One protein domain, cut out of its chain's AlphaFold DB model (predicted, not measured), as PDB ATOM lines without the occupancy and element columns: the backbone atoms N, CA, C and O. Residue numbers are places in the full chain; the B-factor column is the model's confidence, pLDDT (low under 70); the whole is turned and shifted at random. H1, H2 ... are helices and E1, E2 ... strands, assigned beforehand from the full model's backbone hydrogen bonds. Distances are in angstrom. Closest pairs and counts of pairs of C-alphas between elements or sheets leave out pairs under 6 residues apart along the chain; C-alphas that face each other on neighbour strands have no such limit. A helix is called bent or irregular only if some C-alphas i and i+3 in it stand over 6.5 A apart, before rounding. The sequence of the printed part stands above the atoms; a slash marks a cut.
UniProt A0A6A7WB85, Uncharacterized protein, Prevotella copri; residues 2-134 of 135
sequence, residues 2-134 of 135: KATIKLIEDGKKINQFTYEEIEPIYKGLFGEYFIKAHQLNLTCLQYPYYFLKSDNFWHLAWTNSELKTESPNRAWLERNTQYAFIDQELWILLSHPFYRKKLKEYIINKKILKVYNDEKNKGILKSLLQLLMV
ATOM      1  N   LYS A   2      21.871   8.952  42.106       87.94
ATOM      2  CA  LYS A   2      22.087   9.575  40.773       87.94
ATOM      3  C   LYS A   2      21.290   8.905  39.635       87.94
ATOM      4  O   LYS A   2      20.711   9.607  38.815       87.94
ATOM      5  N   ALA A   3      21.211   7.571  39.623       91.69
ATOM      6  CA  ALA A   3      20.366   6.838  38.673       91.69
ATOM      7  C   ALA A   3      18.872   7.187  38.837       91.69
ATOM      8  O   ALA A   3      18.187   7.457  37.861       91.69
ATOM      9  N   THR A   4      18.405   7.299  40.082       93.00
ATOM     10  CA  THR A   4      17.058   7.769  40.442       93.00
ATOM     11  C   THR A   4      16.776   9.176  39.900       93.00
ATOM     12  O   THR A   4      15.745   9.408  39.283       93.00
ATOM     13  N   ILE A   5      17.722  10.108  40.062       94.06
ATOM     14  CA  ILE A   5      17.636  11.469  39.509       94.06
ATOM     15  C   ILE A   5      17.522  11.435  37.981       94.06
ATOM     16  O   ILE A   5      16.709  12.171  37.428       94.06
ATOM     17  N   LYS A   6      18.298  10.579  37.306       94.44
ATOM     18  CA  LYS A   6      18.244  10.431  35.846       94.44
ATOM     19  C   LYS A   6      16.880   9.913  35.377       94.44
ATOM     20  O   LYS A   6      16.336  10.480  34.443       94.44
ATOM     21  N   LEU A   7      16.283   8.939  36.070       96.00
ATOM     22  CA  LEU A   7      14.912   8.487  35.781       96.00
ATOM     23  C   LEU A   7      13.895   9.636  35.882       96.00
ATOM     24  O   LEU A   7      13.030   9.775  35.022       96.00
ATOM     25  N   ILE A   8      14.015  10.495  36.900       96.38
ATOM     26  CA  ILE A   8      13.156  11.684  37.052       96.38
ATOM     27  C   ILE A   8      13.369  12.673  35.898       96.38
ATOM     28  O   ILE A   8      12.405  13.233  35.380       96.38
ATOM     29  N   GLU A   9      14.617  12.885  35.474       95.50
ATOM     30  CA  GLU A   9      14.946  13.715  34.305       95.50
ATOM     31  C   GLU A   9      14.356  13.152  33.009       95.50
ATOM     32  O   GLU A   9      13.864  13.925  32.191       95.50
ATOM     33  N   ASP A  10      14.325  11.827  32.873       95.75
ATOM     34  CA  ASP A  10      13.752  11.111  31.728       95.75
ATOM     35  C   ASP A  10      12.216  11.037  31.768       95.75
ATOM     36  O   ASP A  10      11.588  10.417  30.914       95.75
ATOM     37  N   GLY A  11      11.589  11.701  32.742       95.38
ATOM     38  CA  GLY A  11      10.144  11.890  32.787       95.38
ATOM     39  C   GLY A  11       9.392  10.940  33.711       95.38
ATOM     40  O   GLY A  11       8.163  10.909  33.633       95.38
ATOM     41  N   LYS A  12      10.070  10.210  34.611       96.12
ATOM     42  CA  LYS A  12       9.413   9.392  35.644       96.12
ATOM     43  C   LYS A  12       8.377  10.228  36.413       96.12
ATOM     44  O   LYS A  12       8.702  11.276  36.966       96.12
ATOM     45  N   LYS A  13       7.123   9.765  36.433       95.00
ATOM     46  CA  LYS A  13       5.979  10.491  37.028       95.00
ATOM     47  C   LYS A  13       5.551   9.979  38.397       95.00
ATOM     48  O   LYS A  13       4.845  10.682  39.109       95.00
ATOM     49  N   ILE A  14       5.961   8.764  38.744       97.31
ATOM     50  CA  ILE A  14       5.526   8.061  39.949       97.31
ATOM     51  C   ILE A  14       6.760   7.767  40.803       97.31
ATOM     52  O   ILE A  14       7.784   7.329  40.272       97.31
ATOM     53  N   ASN A  15       6.645   7.995  42.114       97.94
ATOM     54  CA  ASN A  15       7.673   7.714  43.117       97.94
ATOM     55  C   ASN A  15       7.790   6.203  43.394       97.94
ATOM     56  O   ASN A  15       7.470   5.728  44.476       97.94
ATOM     57  N   GLN A  16       8.158   5.441  42.371       97.81
ATOM     58  CA  GLN A  16       8.327   3.992  42.414       97.81
ATOM     59  C   GLN A  16       9.432   3.624  41.435       97.81
ATOM     60  O   GLN A  16       9.317   3.917  40.251       97.81
ATOM     61  N   PHE A  17      10.502   2.999  41.898       97.44
ATOM     62  CA  PHE A  17      11.664   2.651  41.093       97.44
ATOM     63  C   PHE A  17      11.926   1.159  41.229       97.44
ATOM     64  O   PHE A  17      12.277   0.689  42.312       97.44
ATOM     65  N   THR A  18      11.759   0.404  40.148       96.44
ATOM     66  CA  THR A  18      12.078  -1.026  40.177       96.44
ATOM     67  C   THR A  18      13.579  -1.247  40.016       96.44
ATOM     68  O   THR A  18      14.316  -0.390  39.516       96.44
ATOM     69  N   TYR A  19      14.059  -2.420  40.433       95.75
ATOM     70  CA  TYR A  19      15.451  -2.808  40.207       95.75
ATOM     71  C   TYR A  19      15.804  -2.783  38.711       95.75
ATOM     72  O   TYR A  19      16.845  -2.249  38.327       95.75
ATOM     73  N   GLU A  20      14.907  -3.315  37.877       95.06
ATOM     74  CA  GLU A  20      15.047  -3.390  36.422       95.06
ATOM     75  C   GLU A  20      15.161  -2.007  35.768       95.06
ATOM     76  O   GLU A  20      16.022  -1.808  34.915       95.06
ATOM     77  N   GLU A  21      14.371  -1.027  36.215       95.31
ATOM     78  CA  GLU A  21      14.447   0.348  35.707       95.31
ATOM     79  C   GLU A  21      15.774   1.033  36.064       95.31
ATOM     80  O   GLU A  21      16.331   1.798  35.272       95.31
ATOM     81  N   ILE A  22      16.291   0.787  37.270       95.19
ATOM     82  CA  ILE A  22      17.500   1.454  37.768       95.19
ATOM     83  C   ILE A  22      18.767   0.829  37.183       95.19
ATOM     84  O   ILE A  22      19.734   1.548  36.917       95.19
ATOM     85  N   GLU A  23      18.796  -0.492  37.014       93.75
ATOM     86  CA  GLU A  23      19.991  -1.253  36.650       93.75
ATOM     87  C   GLU A  23      20.751  -0.737  35.418       93.75
ATOM     88  O   GLU A  23      21.958  -0.495  35.551       93.75
ATOM     89  N   PRO A  24      20.124  -0.526  34.244       93.38
ATOM     90  CA  PRO A  24      20.852  -0.078  33.060       93.38
ATOM     91  C   PRO A  24      21.463   1.313  33.259       93.38
ATOM     92  O   PRO A  24      22.618   1.547  32.900       93.38
ATOM     93  N   ILE A  25      20.733   2.223  33.910       93.19
ATOM     94  CA  ILE A  25      21.202   3.584  34.191       93.19
ATOM     95  C   ILE A  25      22.336   3.556  35.213       93.19
ATOM     96  O   ILE A  25      23.325   4.268  35.060       93.19
ATOM     97  N   TYR A  26      22.212   2.736  36.255       90.00
ATOM     98  CA  TYR A  26      23.254   2.570  37.260       90.00
ATOM     99  C   TYR A  26      24.545   2.042  36.635       90.00
ATOM    100  O   TYR A  26      25.597   2.631  36.865       90.00
ATOM    101  N   LYS A  27      24.470   0.997  35.802       87.75
ATOM    102  CA  LYS A  27      25.634   0.441  35.094       87.75
ATOM    103  C   LYS A  27      26.274   1.471  34.159       87.75
ATOM    104  O   LYS A  27      27.491   1.641  34.196       87.75
ATOM    105  N   GLY A  28      25.465   2.202  33.385       85.62
ATOM    106  CA  GLY A  28      25.952   3.252  32.486       85.62
ATOM    107  C   GLY A  28      26.634   4.404  33.230       85.62
ATOM    108  O   GLY A  28      27.783   4.740  32.947       85.62
ATOM    109  N   LEU A  29      25.965   4.962  34.244       82.06
ATOM    110  CA  LEU A  29      26.524   6.034  35.071       82.06
ATOM    111  C   LEU A  29      27.753   5.573  35.849       82.06
ATOM    112  O   LEU A  29      28.678   6.354  36.035       82.06
ATOM    113  N   PHE A  30      27.778   4.335  36.335       72.62
ATOM    114  CA  PHE A  30      28.947   3.837  37.037       72.62
ATOM    115  C   PHE A  30      30.158   3.804  36.109       72.62
ATOM    116  O   PHE A  30      31.189   4.332  36.497       72.62
ATOM    117  N   GLY A  31      30.032   3.310  34.871       67.81
ATOM    118  CA  GLY A  31      31.135   3.314  33.902       67.81
ATOM    119  C   GLY A  31      31.788   4.693  33.723       67.81
ATOM    120  O   GLY A  31      33.011   4.815  33.778       67.81
ATOM    121  N   GLU A  32      30.983   5.754  33.616       71.19
ATOM    122  CA  GLU A  32      31.482   7.131  33.470       71.19
ATOM    123  C   GLU A  32      32.296   7.630  34.676       71.19
ATOM    124  O   GLU A  32      33.254   8.392  34.514       71.19
ATOM    125  N   TYR A  33      31.897   7.257  35.895       66.12
ATOM    126  CA  TYR A  33      32.499   7.766  37.134       66.12
ATOM    127  C   TYR A  33      33.525   6.811  37.744       66.12
ATOM    128  O   TYR A  33      34.401   7.267  38.467       66.12
ATOM    129  N   PHE A  34      33.475   5.531  37.393       65.94
ATOM    130  CA  PHE A  34      34.452   4.502  37.728       65.94
ATOM    131  C   PHE A  34      35.827   4.835  37.156       65.94
ATOM    132  O   PHE A  34      36.814   4.843  37.889       65.94
ATOM    133  N   ILE A  35      35.874   5.233  35.878       62.25
ATOM    134  CA  ILE A  35      37.105   5.705  35.227       62.25
ATOM    135  C   ILE A  35      37.639   6.948  35.947       62.25
ATOM    136  O   ILE A  35      38.831   7.044  36.233       62.25
ATOM    137  N   LYS A  36      36.748   7.891  36.278       62.03
ATOM    138  CA  LYS A  36      37.122   9.153  36.928       62.03
ATOM    139  C   LYS A  36      37.547   8.990  38.383       62.03
ATOM    140  O   LYS A  36      38.276   9.847  38.856       62.03
ATOM    141  N   ALA A  37      37.082   7.955  39.080       60.50
ATOM    142  CA  ALA A  37      37.327   7.744  40.505       60.50
ATOM    143  C   ALA A  37      38.343   6.626  40.806       60.50
ATOM    144  O   ALA A  37      38.587   6.360  41.975       60.50
ATOM    145  N   HIS A  38      38.911   5.960  39.790       61.22
ATOM    146  CA  HIS A  38      39.845   4.825  39.941       61.22
ATOM    147  C   HIS A  38      39.356   3.711  40.883       61.22
ATOM    148  O   HIS A  38      40.151   3.032  41.533       61.22
ATOM    149  N   GLN A  39      38.043   3.493  40.959       63.88
ATOM    150  CA  GLN A  39      37.518   2.359  41.710       63.88
ATOM    151  C   GLN A  39      37.933   1.056  41.010       63.88
ATOM    152  O   GLN A  39      38.011   1.007  39.788       63.88
ATOM    153  N   LEU A  40      38.236   0.009  41.782       58.69
ATOM    154  CA  LEU A  40      38.709  -1.271  41.232       58.69
ATOM    155  C   LEU A  40      37.557  -2.228  40.903       58.69
ATOM    156  O   LEU A  40      37.688  -3.047  40.002       58.69
ATOM    157  N   ASN A  41      36.420  -2.105  41.600       65.62
ATOM    158  CA  ASN A  41      35.274  -3.001  41.454       65.62
ATOM    159  C   ASN A  41      33.951  -2.233  41.390       65.62
ATOM    160  O   ASN A  41      33.735  -1.278  42.138       65.62
ATOM    161  N   LEU A  42      33.039  -2.703  40.534       68.06
ATOM    162  CA  LEU A  42      31.642  -2.278  40.533       68.06
ATOM    163  C   LEU A  42      30.949  -2.784  41.795       68.06
ATOM    164  O   LEU A  42      30.781  -3.989  41.972       68.06
ATOM    165  N   THR A  43      30.467  -1.874  42.643       78.19
ATOM    166  CA  THR A  43      29.478  -2.262  43.651       78.19
ATOM    167  C   THR A  43      28.208  -2.694  42.921       78.19
ATOM    168  O   THR A  43      27.551  -1.872  42.277       78.19
ATOM    169  N   CYS A  44      27.862  -3.980  42.997       86.75
ATOM    170  CA  CYS A  44      26.638  -4.513  42.402       86.75
ATOM    171  C   CYS A  44      25.415  -3.749  42.929       86.75
ATOM    172  O   CYS A  44      25.296  -3.577  44.141       86.75
ATOM    173  N   LEU A  45      24.493  -3.337  42.046       91.50
ATOM    174  CA  LEU A  45      23.330  -2.502  42.393       91.50
ATOM    175  C   LEU A  45      22.489  -3.069  43.550       91.50
ATOM    176  O   LEU A  45      21.956  -2.295  44.337       91.50
ATOM    177  N   GLN A  46      22.403  -4.394  43.696       94.25
ATOM    178  CA  GLN A  46      21.700  -5.060  44.803       94.25
ATOM    179  C   GLN A  46      22.076  -4.534  46.192       94.25
ATOM    180  O   GLN A  46      21.208  -4.435  47.054       94.25
ATOM    181  N   TYR A  47      23.333  -4.130  46.394       92.31
ATOM    182  CA  TYR A  47      23.785  -3.581  47.667       92.31
ATOM    183  C   TYR A  47      23.195  -2.193  47.936       92.31
ATOM    184  O   TYR A  47      22.428  -2.076  48.887       92.31
ATOM    185  N   PRO A  48      23.462  -1.143  47.133       91.94
ATOM    186  CA  PRO A  48      22.856   0.161  47.365       91.94
ATOM    187  C   PRO A  48      21.330   0.129  47.234       91.94
ATOM    188  O   PRO A  48      20.664   0.827  47.982       91.94
ATOM    189  N   TYR A  49      20.747  -0.694  46.358       94.88
ATOM    190  CA  TYR A  49      19.289  -0.818  46.274       94.88
ATOM    191  C   TYR A  49      18.678  -1.294  47.600       94.88
ATOM    192  O   TYR A  49      17.641  -0.788  48.015       94.88
ATOM    193  N   TYR A  50      19.324  -2.240  48.285       96.31
ATOM    194  CA  TYR A  50      18.838  -2.769  49.554       96.31
ATOM    195  C   TYR A  50      19.239  -1.909  50.761       96.31
ATOM    196  O   TYR A  50      18.391  -1.533  51.565       96.31
ATOM    197  N   PHE A  51      20.531  -1.605  50.904       94.69
ATOM    198  CA  PHE A  51      21.099  -1.011  52.117       94.69
ATOM    199  C   PHE A  51      20.887   0.498  52.234       94.69
ATOM    200  O   PHE A  51      20.987   1.017  53.342       94.69
ATOM    201  N   LEU A  52      20.523   1.203  51.152       92.50
ATOM    202  CA  LEU A  52      20.150   2.621  51.252       92.50
ATOM    203  C   LEU A  52      18.938   2.850  52.161       92.50
ATOM    204  O   LEU A  52      18.750   3.971  52.624       92.50
ATOM    205  N   LYS A  53      18.159   1.806  52.480       91.00
ATOM    206  CA  LYS A  53      17.072   1.914  53.461       91.00
ATOM    207  C   LYS A  53      17.523   2.359  54.853       91.00
ATOM    208  O   LYS A  53      16.732   2.913  55.605       91.00
ATOM    209  N   SER A  54      18.799   2.164  55.179       89.50
ATOM    210  CA  SER A  54      19.396   2.639  56.428       89.50
ATOM    211  C   SER A  54      19.640   4.156  56.452       89.50
ATOM    212  O   SER A  54      19.865   4.707  57.525       89.50
ATOM    213  N   ASP A  55      19.586   4.840  55.301       85.69
ATOM    214  CA  ASP A  55      19.810   6.289  55.188       85.69
ATOM    215  C   ASP A  55      18.511   7.113  55.354       85.69
ATOM    216  O   ASP A  55      18.493   8.313  55.072       85.69
ATOM    217  N   ASN A  56      17.417   6.484  55.800       88.94
ATOM    218  CA  ASN A  56      16.076   7.041  56.055       88.94
ATOM    219  C   ASN A  56      15.318   7.629  54.852       88.94
ATOM    220  O   ASN A  56      14.103   7.719  54.927       88.94
ATOM    221  N   PHE A  57      15.986   7.986  53.749       94.25
ATOM    222  CA  PHE A  57      15.333   8.608  52.588       94.25
ATOM    223  C   PHE A  57      14.879   7.631  51.503       94.25
ATOM    224  O   PHE A  57      14.240   8.047  50.536       94.25
ATOM    225  N   TRP A  58      15.311   6.373  51.580       96.44
ATOM    226  CA  TRP A  58      15.074   5.331  50.587       96.44
ATOM    227  C   TRP A  58      14.311   4.200  51.248       96.44
ATOM    228  O   TRP A  58      14.683   3.742  52.318       96.44
ATOM    229  N   HIS A  59      13.274   3.713  50.592       97.19
ATOM    230  CA  HIS A  59      12.362   2.740  51.164       97.19
ATOM    231  C   HIS A  59      12.116   1.622  50.175       97.19
ATOM    232  O   HIS A  59      12.147   1.827  48.962       97.19
ATOM    233  N   LEU A  60      11.859   0.431  50.701       97.38
ATOM    234  CA  LEU A  60      11.473  -0.729  49.911       97.38
ATOM    235  C   LEU A  60      10.000  -1.014  50.181       97.38
ATOM    236  O   LEU A  60       9.608  -1.219  51.329       97.38
ATOM    237  N   ALA A  61       9.189  -1.040  49.127       97.50
ATOM    238  CA  ALA A  61       7.832  -1.555  49.205       97.50
ATOM    239  C   ALA A  61       7.906  -3.084  49.239       97.50
ATOM    240  O   ALA A  61       8.154  -3.730  48.218       97.50
ATOM    241  N   TRP A  62       7.761  -3.655  50.431       97.31
ATOM    242  CA  TRP A  62       7.820  -5.098  50.646       97.31
ATOM    243  C   TRP A  62       6.600  -5.795  50.050       97.31
ATOM    244  O   TRP A  62       5.485  -5.291  50.136       97.31
ATOM    245  N   THR A  63       6.808  -6.970  49.458       96.62
ATOM    246  CA  THR A  63       5.710  -7.796  48.931       96.62
ATOM    247  C   THR A  63       4.792  -8.276  50.055       96.62
ATOM    248  O   THR A  63       3.579  -8.312  49.884       96.62
ATOM    249  N   ASN A  64       5.390  -8.627  51.196       94.62
ATOM    250  CA  ASN A  64       4.703  -9.048  52.413       94.62
ATOM    251  C   ASN A  64       5.181  -8.154  53.572       94.62
ATOM    252  O   ASN A  64       5.007  -6.941  53.544       94.62
ATOM    253  N   SER A  65       5.840  -8.734  54.573       94.75
ATOM    254  CA  SER A  65       6.523  -8.007  55.641       94.75
ATOM    255  C   SER A  65       7.973  -7.691  55.280       94.75
ATOM    256  O   SER A  65       8.576  -8.343  54.424       94.75
ATOM    257  N   GLU A  66       8.566  -6.738  55.999       94.75
ATOM    258  CA  GLU A  66      10.002  -6.498  55.912       94.75
ATOM    259  C   GLU A  66      10.804  -7.754  56.268       94.75
ATOM    260  O   GLU A  66      10.575  -8.395  57.294       94.75
ATOM    261  N   LEU A  67      11.784  -8.077  55.421       94.44
ATOM    262  CA  LEU A  67      12.751  -9.139  55.661       94.44
ATOM    263  C   LEU A  67      14.166  -8.569  55.705       94.44
ATOM    264  O   LEU A  67      14.524  -7.650  54.965       94.44
ATOM    265  N   LYS A  68      14.996  -9.141  56.576       94.12
ATOM    266  CA  LYS A  68      16.398  -8.752  56.717       94.12
ATOM    267  C   LYS A  68      17.303  -9.788  56.066       94.12
ATOM    268  O   LYS A  68      17.103 -10.989  56.208       94.12
ATOM    269  N   THR A  69      18.314  -9.305  55.364       94.81
ATOM    270  CA  THR A  69      19.431 -10.096  54.858       94.81
ATOM    271  C   THR A  69      20.696  -9.248  54.881       94.81
ATOM    272  O   THR A  69      20.641  -8.032  54.684       94.81
ATOM    273  N   GLU A  70      21.832  -9.891  55.122       93.69
ATOM    274  CA  GLU A  70      23.159  -9.278  55.008       93.69
ATOM    275  C   GLU A  70      23.734  -9.428  53.593       93.69
ATOM    276  O   GLU A  70      24.698  -8.765  53.226       93.69
ATOM    277  N   SER A  71      23.135 -10.295  52.772       93.50
ATOM    278  CA  SER A  71      23.620 -10.637  51.434       93.50
ATOM    279  C   SER A  71      22.476 -10.587  50.416       93.50
ATOM    280  O   SER A  71      22.059 -11.626  49.892       93.50
ATOM    281  N   PRO A  72      21.933  -9.385  50.132       95.00
ATOM    282  CA  PRO A  72      20.901  -9.224  49.122       95.00
ATOM    283  C   PRO A  72      21.455  -9.611  47.749       95.00
ATOM    284  O   PRO A  72      22.533  -9.179  47.336       95.00
ATOM    285  N   ASN A  73      20.685 -10.401  47.011       95.62
ATOM    286  CA  ASN A  73      20.905 -10.644  45.590       95.62
ATOM    287  C   ASN A  73      19.653 -10.251  44.802       95.62
ATOM    288  O   ASN A  73      18.577 -10.086  45.379       95.62
ATOM    289  N   ARG A  74      19.795 -10.106  43.482       94.44
ATOM    290  CA  ARG A  74      18.703  -9.680  42.597       94.44
ATOM    291  C   ARG A  74      17.437 -10.525  42.762       94.44
ATOM    292  O   ARG A  74      16.377  -9.975  43.029       94.44
ATOM    293  N   ALA A  75      17.559 -11.848  42.676       95.56
ATOM    294  CA  ALA A  75      16.407 -12.742  42.750       95.56
ATOM    295  C   ALA A  75      15.699 -12.661  44.115       95.56
ATOM    296  O   ALA A  75      14.481 -12.782  44.207       95.56
ATOM    297  N   TRP A  76      16.454 -12.450  45.195       96.56
ATOM    298  CA  TRP A  76      15.888 -12.212  46.518       96.56
ATOM    299  C   TRP A  76      15.148 -10.871  46.580       96.56
ATOM    300  O   TRP A  76      14.048 -10.823  47.123       96.56
ATOM    301  N   LEU A  77      15.703  -9.801  46.006       96.62
ATOM    302  CA  LEU A  77      15.047  -8.491  45.960       96.62
ATOM    303  C   LEU A  77      13.731  -8.541  45.179       96.62
ATOM    304  O   LEU A  77      12.717  -8.074  45.684       96.62
ATOM    305  N   GLU A  78      13.728  -9.160  44.001       94.56
ATOM    306  CA  GLU A  78      12.539  -9.275  43.143       94.56
ATOM    307  C   GLU A  78      11.415 -10.092  43.796       94.56
ATOM    308  O   GLU A  78      10.241  -9.782  43.623       94.56
ATOM    309  N   ARG A  79      11.748 -11.118  44.592       95.88
ATOM    310  CA  ARG A  79      10.735 -11.903  45.320       95.88
ATOM    311  C   ARG A  79      10.134 -11.160  46.513       95.88
ATOM    312  O   ARG A  79       8.976 -11.386  46.848       95.88
ATOM    313  N   ASN A  80      10.927 -10.329  47.185       97.12
ATOM    314  CA  ASN A  80      10.555  -9.759  48.483       97.12
ATOM    315  C   ASN A  80      10.159  -8.280  48.423       97.12
ATOM    316  O   ASN A  80       9.608  -7.767  49.395       97.12
ATOM    317  N   THR A  81      10.425  -7.593  47.312       97.12
ATOM    318  CA  THR A  81      10.115  -6.172  47.134       97.12
ATOM    319  C   THR A  81       9.456  -5.930  45.783       97.12
ATOM    320  O   THR A  81       9.853  -6.523  44.785       97.12
ATOM    321  N   GLN A  82       8.469  -5.039  45.750       97.50
ATOM    322  CA  GLN A  82       7.771  -4.644  44.525       97.50
ATOM    323  C   GLN A  82       8.524  -3.523  43.797       97.50
ATOM    324  O   GLN A  82       8.722  -3.561  42.585       97.50
ATOM    325  N   TYR A  83       8.957  -2.514  44.548       97.94
ATOM    326  CA  TYR A  83       9.713  -1.362  44.065       97.94
ATOM    327  C   TYR A  83      10.400  -0.679  45.247       97.94
ATOM    328  O   TYR A  83      10.075  -0.924  46.411       97.94
ATOM    329  N   ALA A  84      11.338   0.207  44.948       97.69
ATOM    330  CA  ALA A  84      11.836   1.177  45.899       97.69
ATOM    331  C   ALA A  84      11.159   2.534  45.703       97.69
ATOM    332  O   ALA A  84      10.677   2.849  44.619       97.69
ATOM    333  N   PHE A  85      11.148   3.365  46.729       98.06
ATOM    334  CA  PHE A  85      10.669   4.740  46.650       98.06
ATOM    335  C   PHE A  85      11.504   5.622  47.568       98.06
ATOM    336  O   PHE A  85      12.230   5.126  48.427       98.06
ATOM    337  N   ILE A  86      11.460   6.930  47.350       97.75
ATOM    338  CA  ILE A  86      12.104   7.893  48.248       97.75
ATOM    339  C   ILE A  86      11.065   8.587  49.121       97.75
ATOM    340  O   ILE A  86       9.882   8.563  48.785       97.75
ATOM    341  N   ASP A  87      11.499   9.225  50.208       96.56
ATOM    342  CA  ASP A  87      10.631  10.089  51.019       96.56
ATOM    343  C   ASP A  87       9.804  11.036  50.151       96.56
ATOM    344  O   ASP A  87      10.282  11.558  49.135       96.56
ATOM    345  N   GLN A  88       8.567  11.291  50.569       96.19
ATOM    346  CA  GLN A  88       7.638  12.110  49.801       96.19
ATOM    347  C   GLN A  88       8.156  13.543  49.633       96.19
ATOM    348  O   GLN A  88       8.072  14.117  48.547       96.19
ATOM    349  N   GLU A  89       8.756  14.110  50.675       96.00
ATOM    350  CA  GLU A  89       9.377  15.431  50.663       96.00
ATOM    351  C   GLU A  89      10.541  15.478  49.672       96.00
ATOM    352  O   GLU A  89      10.663  16.423  48.885       96.00
ATOM    353  N   LEU A  90      11.377  14.431  49.655       95.88
ATOM    354  CA  LEU A  90      12.486  14.333  48.712       95.88
ATOM    355  C   LEU A  90      11.975  14.159  47.278       95.88
ATOM    356  O   LEU A  90      12.514  14.781  46.364       95.88
ATOM    357  N   TRP A  91      10.922  13.370  47.062       97.44
ATOM    358  CA  TRP A  91      10.280  13.214  45.758       97.44
ATOM    359  C   TRP A  91       9.733  14.538  45.216       97.44
ATOM    360  O   TRP A  91      10.006  14.892  44.065       97.44
ATOM    361  N   ILE A  92       9.021  15.309  46.045       96.75
ATOM    362  CA  ILE A  92       8.508  16.639  45.684       96.75
ATOM    363  C   ILE A  92       9.668  17.569  45.314       96.75
ATOM    364  O   ILE A  92       9.643  18.222  44.266       96.75
ATOM    365  N   LEU A  93      10.724  17.580  46.130       96.50
ATOM    366  CA  LEU A  93      11.904  18.403  45.893       96.50
ATOM    367  C   LEU A  93      12.598  18.023  44.577       96.50
ATOM    368  O   LEU A  93      12.904  18.897  43.767       96.50
ATOM    369  N   LEU A  94      12.804  16.730  44.312       96.38
ATOM    370  CA  LEU A  94      13.455  16.257  43.085       96.38
ATOM    371  C   LEU A  94      12.579  16.357  41.840       96.38
ATOM    372  O   LEU A  94      13.118  16.415  40.733       96.38
ATOM    373  N   SER A  95      11.261  16.440  41.987       94.75
ATOM    374  CA  SER A  95      10.361  16.714  40.866       94.75
ATOM    375  C   SER A  95      10.622  18.107  40.275       94.75
ATOM    376  O   SER A  95      10.572  18.292  39.055       94.75
ATOM    377  N   HIS A  96      11.029  19.075  41.101       96.81
ATOM    378  CA  HIS A  96      11.372  20.418  40.646       96.81
ATOM    379  C   HIS A  96      12.790  20.479  40.023       96.81
ATOM    380  O   HIS A  96      13.785  20.198  40.706       96.81
ATOM    381  N   PRO A  97      12.951  20.920  38.754       96.31
ATOM    382  CA  PRO A  97      14.238  20.889  38.044       96.31
ATOM    383  C   PRO A  97      15.388  21.612  38.750       96.31
ATOM    384  O   PRO A  97      16.510  21.106  38.776       96.31
ATOM    385  N   PHE A  98      15.110  22.770  39.355       96.94
ATOM    386  CA  PHE A  98      16.111  23.547  40.090       96.94
ATOM    387  C   PHE A  98      16.748  22.754  41.243       96.94
ATOM    388  O   PHE A  98      17.971  22.628  41.313       96.94
ATOM    389  N   TYR A  99      15.934  22.174  42.129       96.81
ATOM    390  CA  TYR A  99      16.445  21.443  43.287       96.81
ATOM    391  C   TYR A  99      17.102  20.123  42.887       96.81
ATOM    392  O   TYR A  99      18.150  19.767  43.429       96.81
ATOM    393  N   ARG A 100      16.555  19.440  41.876       95.56
ATOM    394  CA  ARG A 100      17.176  18.251  41.287       95.56
ATOM    395  C   ARG A 100      18.577  18.539  40.751       95.56
ATOM    396  O   ARG A 100      19.512  17.795  41.050       95.56
ATOM    397  N   LYS A 101      18.745  19.642  40.011       95.25
ATOM    398  CA  LYS A 101      20.054  20.098  39.520       95.25
ATOM    399  C   LYS A 101      21.015  20.361  40.683       95.25
ATOM    400  O   LYS A 101      22.122  19.828  40.677       95.25
ATOM    401  N   LYS A 102      20.561  21.084  41.713       95.88
ATOM    402  CA  LYS A 102      21.355  21.396  42.913       95.88
ATOM    403  C   LYS A 102      21.829  20.134  43.649       95.88
ATOM    404  O   LYS A 102      23.002  20.045  44.008       95.88
ATOM    405  N   LEU A 103      20.960  19.133  43.836       93.56
ATOM    406  CA  LEU A 103      21.356  17.868  44.468       93.56
ATOM    407  C   LEU A 103      22.351  17.086  43.599       93.56
ATOM    408  O   LEU A 103      23.338  16.558  44.114       93.56
ATOM    409  N   LYS A 104      22.128  17.030  42.281       91.19
ATOM    410  CA  LYS A 104      23.041  16.364  41.341       91.19
ATOM    411  C   LYS A 104      24.448  16.967  41.400       91.19
ATOM    412  O   LYS A 104      25.423  16.225  41.510       91.19
ATOM    413  N   GLU A 105      24.548  18.293  41.379       92.12
ATOM    414  CA  GLU A 105      25.818  19.019  41.506       92.12
ATOM    415  C   GLU A 105      26.490  18.760  42.856       92.12
ATOM    416  O   GLU A 105      27.692  18.504  42.906       92.12
ATOM    417  N   TYR A 106      25.721  18.749  43.949       91.94
ATOM    418  CA  TYR A 106      26.244  18.407  45.270       91.94
ATOM    419  C   TYR A 106      26.848  16.995  45.305       91.94
ATOM    420  O   TYR A 106      27.975  16.829  45.773       91.94
ATOM    421  N   ILE A 107      26.144  15.987  44.772       87.56
ATOM    422  CA  ILE A 107      26.639  14.602  44.714       87.56
ATOM    423  C   ILE A 107      27.954  14.540  43.929       87.56
ATOM    424  O   ILE A 107      28.938  13.993  44.426       87.56
ATOM    425  N   ILE A 108      28.004  15.139  42.737       85.00
ATOM    426  CA  ILE A 108      29.212  15.136  41.900       85.00
ATOM    427  C   ILE A 108      30.372  15.821  42.626       85.00
ATOM    428  O   ILE A 108      31.444  15.239  42.780       85.00
ATOM    429  N   ASN A 109      30.160  17.031  43.134       86.50
ATOM    430  CA  ASN A 109      31.245  17.832  43.693       86.50
ATOM    431  C   ASN A 109      31.739  17.294  45.039       86.50
ATOM    432  O   ASN A 109      32.941  17.281  45.298       86.50
ATOM    433  N   LYS A 110      30.830  16.853  45.918       86.12
ATOM    434  CA  LYS A 110      31.167  16.509  47.309       86.12
ATOM    435  C   LYS A 110      31.357  15.022  47.558       86.12
ATOM    436  O   LYS A 110      32.128  14.683  48.450       86.12
ATOM    437  N   LYS A 111      30.668  14.144  46.823       78.38
ATOM    438  CA  LYS A 111      30.751  12.689  47.035       78.38
ATOM    439  C   LYS A 111      31.649  11.982  46.025       78.38
ATOM    440  O   LYS A 111      32.144  10.913  46.342       78.38
ATOM    441  N   ILE A 112      31.874  12.577  44.853       78.06
ATOM    442  CA  ILE A 112      32.707  11.978  43.806       78.06
ATOM    443  C   ILE A 112      34.035  12.732  43.683       78.06
ATOM    444  O   ILE A 112      35.077  12.197  44.045       78.06
ATOM    445  N   LEU A 113      34.010  13.981  43.208       79.94
ATOM    446  CA  LEU A 113      35.233  14.714  42.857       79.94
ATOM    447  C   LEU A 113      36.111  15.020  44.072       79.94
ATOM    448  O   LEU A 113      37.327  14.884  43.993       79.94
ATOM    449  N   LYS A 114      35.507  15.403  45.206       81.06
ATOM    450  CA  LYS A 114      36.257  15.620  46.449       81.06
ATOM    451  C   LYS A 114      36.993  14.350  46.895       81.06
ATOM    452  O   LYS A 114      38.185  14.421  47.155       81.06
ATOM    453  N   VAL A 115      36.299  13.208  46.934       74.19
ATOM    454  CA  VAL A 115      36.884  11.919  47.347       74.19
ATOM    455  C   VAL A 115      38.029  11.529  46.415       74.19
ATOM    456  O   VAL A 115      39.113  11.212  46.889       74.19
ATOM    457  N   TYR A 116      37.821  11.654  45.103       72.94
ATOM    458  CA  TYR A 116      38.865  11.404  44.114       72.94
ATOM    459  C   TYR A 116      40.111  12.272  44.333       72.94
ATOM    460  O   TYR A 116      41.230  11.764  44.357       72.94
ATOM    461  N   ASN A 117      39.931  13.583  44.516       78.19
ATOM    462  CA  ASN A 117      41.050  14.496  44.736       78.19
ATOM    463  C   ASN A 117      41.790  14.179  46.044       78.19
ATOM    464  O   ASN A 117      43.020  14.196  46.067       78.19
ATOM    465  N   ASP A 118      41.058  13.854  47.111       78.69
ATOM    466  CA  ASP A 118      41.634  13.483  48.404       78.69
ATOM    467  C   ASP A 118      42.456  12.180  48.297       78.69
ATOM    468  O   ASP A 118      43.565  12.101  48.831       78.69
ATOM    469  N   GLU A 119      41.965  11.170  47.570       72.31
ATOM    470  CA  GLU A 119      42.689   9.915  47.319       72.31
ATOM    471  C   GLU A 119      43.915  10.110  46.426       72.31
ATOM    472  O   GLU A 119      44.998   9.615  46.748       72.31
ATOM    473  N   LYS A 120      43.789  10.889  45.347       73.62
ATOM    474  CA  LYS A 120      44.908  11.234  44.464       73.62
ATOM    475  C   LYS A 120      46.026  11.937  45.232       73.62
ATOM    476  O   LYS A 120      47.190  11.565  45.095       73.62
ATOM    477  N   ASN A 121      45.681  12.915  46.068       75.38
ATOM    478  CA  ASN A 121      46.652  13.652  46.875       75.38
ATOM    479  C   ASN A 121      47.365  12.738  47.884       75.38
ATOM    480  O   ASN A 121      48.582  12.836  48.038       75.38
ATOM    481  N   LYS A 122      46.646  11.801  48.519       74.31
ATOM    482  CA  LYS A 122      47.254  10.769  49.378       74.31
ATOM    483  C   LYS A 122      48.202   9.852  48.600       74.31
ATOM    484  O   LYS A 122      49.275   9.532  49.106       74.31
ATOM    485  N   GLY A 123      47.824   9.443  47.389       73.38
ATOM    486  CA  GLY A 123      48.667   8.632  46.507       73.38
ATOM    487  C   GLY A 123      49.976   9.337  46.148       73.38
ATOM    488  O   GLY A 123      51.046   8.769  46.340       73.38
ATOM    489  N   ILE A 124      49.892  10.605  45.729       72.56
ATOM    490  CA  ILE A 124      51.060  11.448  45.427       72.56
ATOM    491  C   ILE A 124      51.960  11.587  46.659       72.56
ATOM    492  O   ILE A 124      53.164  11.369  46.558       72.56
ATOM    493  N   LEU A 125      51.389  11.890  47.829       64.62
ATOM    494  CA  LEU A 125      52.144  12.000  49.080       64.62
ATOM    495  C   LEU A 125      52.891  10.696  49.404       64.62
ATOM    496  O   LEU A 125      54.068  10.729  49.750       64.62
ATOM    497  N   LYS A 126      52.228   9.542  49.255       67.50
ATOM    498  CA  LYS A 126      52.833   8.225  49.494       67.50
ATOM    499  C   LYS A 126      54.001   7.954  48.541       67.50
ATOM    500  O   LYS A 126      55.042   7.485  48.992       67.50
ATOM    501  N   SER A 127      53.852   8.274  47.256       66.31
ATOM    502  CA  SER A 127      54.923   8.126  46.264       66.31
ATOM    503  C   SER A 127      56.105   9.062  46.536       66.31
ATOM    504  O   SER A 127      57.250   8.636  46.424       66.31
ATOM    505  N   LEU A 128      55.849  10.308  46.950       63.41
ATOM    506  CA  LEU A 128      56.900  11.258  47.333       63.41
ATOM    507  C   LEU A 128      57.665  10.796  48.582       63.41
ATOM    508  O   LEU A 128      58.891  10.853  48.597       63.41
ATOM    509  N   LEU A 129      56.965  10.281  49.598       59.34
ATOM    510  CA  LEU A 129      57.592   9.701  50.792       59.34
ATOM    511  C   LEU A 129      58.455   8.481  50.451       59.34
ATOM    512  O   LEU A 129      59.544   8.338  50.994       59.34
ATOM    513  N   GLN A 130      58.007   7.615  49.537       63.19
ATOM    514  CA  GLN A 130      58.817   6.489  49.064       63.19
ATOM    515  C   GLN A 130      60.087   6.952  48.351       63.19
ATOM    516  O   GLN A 130      61.143   6.386  48.603       63.19
ATOM    517  N   LEU A 131      60.010   7.993  47.516       57.91
ATOM    518  CA  LEU A 131      61.187   8.555  46.850       57.91
ATOM    519  C   LEU A 131      62.204   9.120  47.853       57.91
ATOM    520  O   LEU A 131      63.401   8.918  47.688       57.91
ATOM    521  N   LEU A 132      61.720   9.795  48.899       52.53
ATOM    522  CA  LEU A 132      62.553  10.374  49.959       52.53
ATOM    523  C   LEU A 132      63.217   9.324  50.861       52.53
ATOM    524  O   LEU A 132      64.229   9.629  51.469       52.53
ATOM    525  N   MET A 133      62.663   8.112  50.965       54.34
ATOM    526  CA  MET A 133      63.253   7.011  51.744       54.34
ATOM    527  C   MET A 133      64.298   6.194  50.964       54.34
ATOM    528  O   MET A 133      64.898   5.283  51.530       54.34
ATOM    529  N   VAL A 134      64.474   6.460  49.666       56.84
ATOM    530  CA  VAL A 134      65.408   5.743  48.774       56.84
ATOM    531  C   VAL A 134      66.694   6.556  48.518       56.84
ATOM    532  O   VAL A 134      67.617   6.054  47.879       56.84
TER     533      VAL A 134
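Overview. This is residues 2 to 134 of the 135 residues of an uncharacterized protein of Prevotella copri (UniProt A0A6A7WB85). A single long helix, H6, runs along one side of a small, mostly helical body, and residues 121 to 134, of which 121 to 132 belong to H6, stick out past the body as an arm. In the body H1 sits between the first halves of H2 and H6, H2 slants until its last residues meet H6, and a pair of short strands, E1 and E2, has H3 packed on it, H4 at one end and H5 just past the other. The printed part has 133 residues with six named helices and two named strands, in the order H1 H2 H3 E1 H4 E2 H5 H6; the strands are antiparallel and the class is mostly helix. The whole is loose, with a radius of gyration of the C-alphas of 18.0 A, and elongated, spanning 62 by 37 by 24 A.

Along the chain. Find C-alpha 2 at (22.087, 9.575, 40.773), where H1 begins; it runs to residue 9. H2, residues 19 to 37, covers 24.3 A and has a kink of 36 degrees near residue 29; it is only just irregular, C-alphas 21 and 24 being 6.9 A apart. Next come H3, residues 46 to 55, 15.5 A long, and E1, residues 58 to 62, 12.7 A. Look then for H4, residues 74 to 80, E2, residues 81 to 86, 14.2 A, and H5, residues 88 to 95. H6 takes residues 97 to 132, 50.9 A, from (14.238, 20.889, 38.044) to (62.553, 10.374, 49.959).

Arrangement. Start at H1, which touches H2 at a steep tilt of 60 degrees, opposite ways, closest at the C-alphas of Ala 3 and Tyr 26, 5.3 A; H2 uses residues 22 to 29 alone. H6 touches H1 with residues 100 to 107 alone, at a shallow tilt of 26 degrees; the closest C-alphas, of Lys 2 and Lys 104, are 6.9 A apart. Farther on, H2 touches H6 with residues 33 to 37 alone, closest at the C-alphas of Ala 37 and Tyr 116, 5.4 A. Between E1 and E2 look for N 59 and O 85 at 2.8 A and N 85 and O 59 at 2.9 A. H3 comes closest to E1 at the C-alphas of Lys 53 and His 59, 5.3 A. H3 and H4 only just touch, with 3 pairs of C-alphas within 8 A, closest at Gln 46 and Arg 74, 5.9 A. H5 and H6 touch only at the corner, and only just, with 3 such pairs, closest at Leu 94 and Arg 100, 4.6 A. H3 and H6 are apart. Every O i to N i+4 pair is within hydrogen-bond range in H1, H4 and H5; it is 11 of 15 in H2, 3 of 6 in H3 and 29 of 32 in H6.

Size, cuts and confidence. The C-alphas farthest apart are those of Asn 64 and Val 134, 62.6 A. Without residues 121 to 134, which stand free, the body spans 45 by 34 by 23 A. The printed part has no cut, and the link from E1 to H4, 11 residues, is long. Model confidence is under 70 at residue 31, residues 33 to 42 and residues 125 to 134.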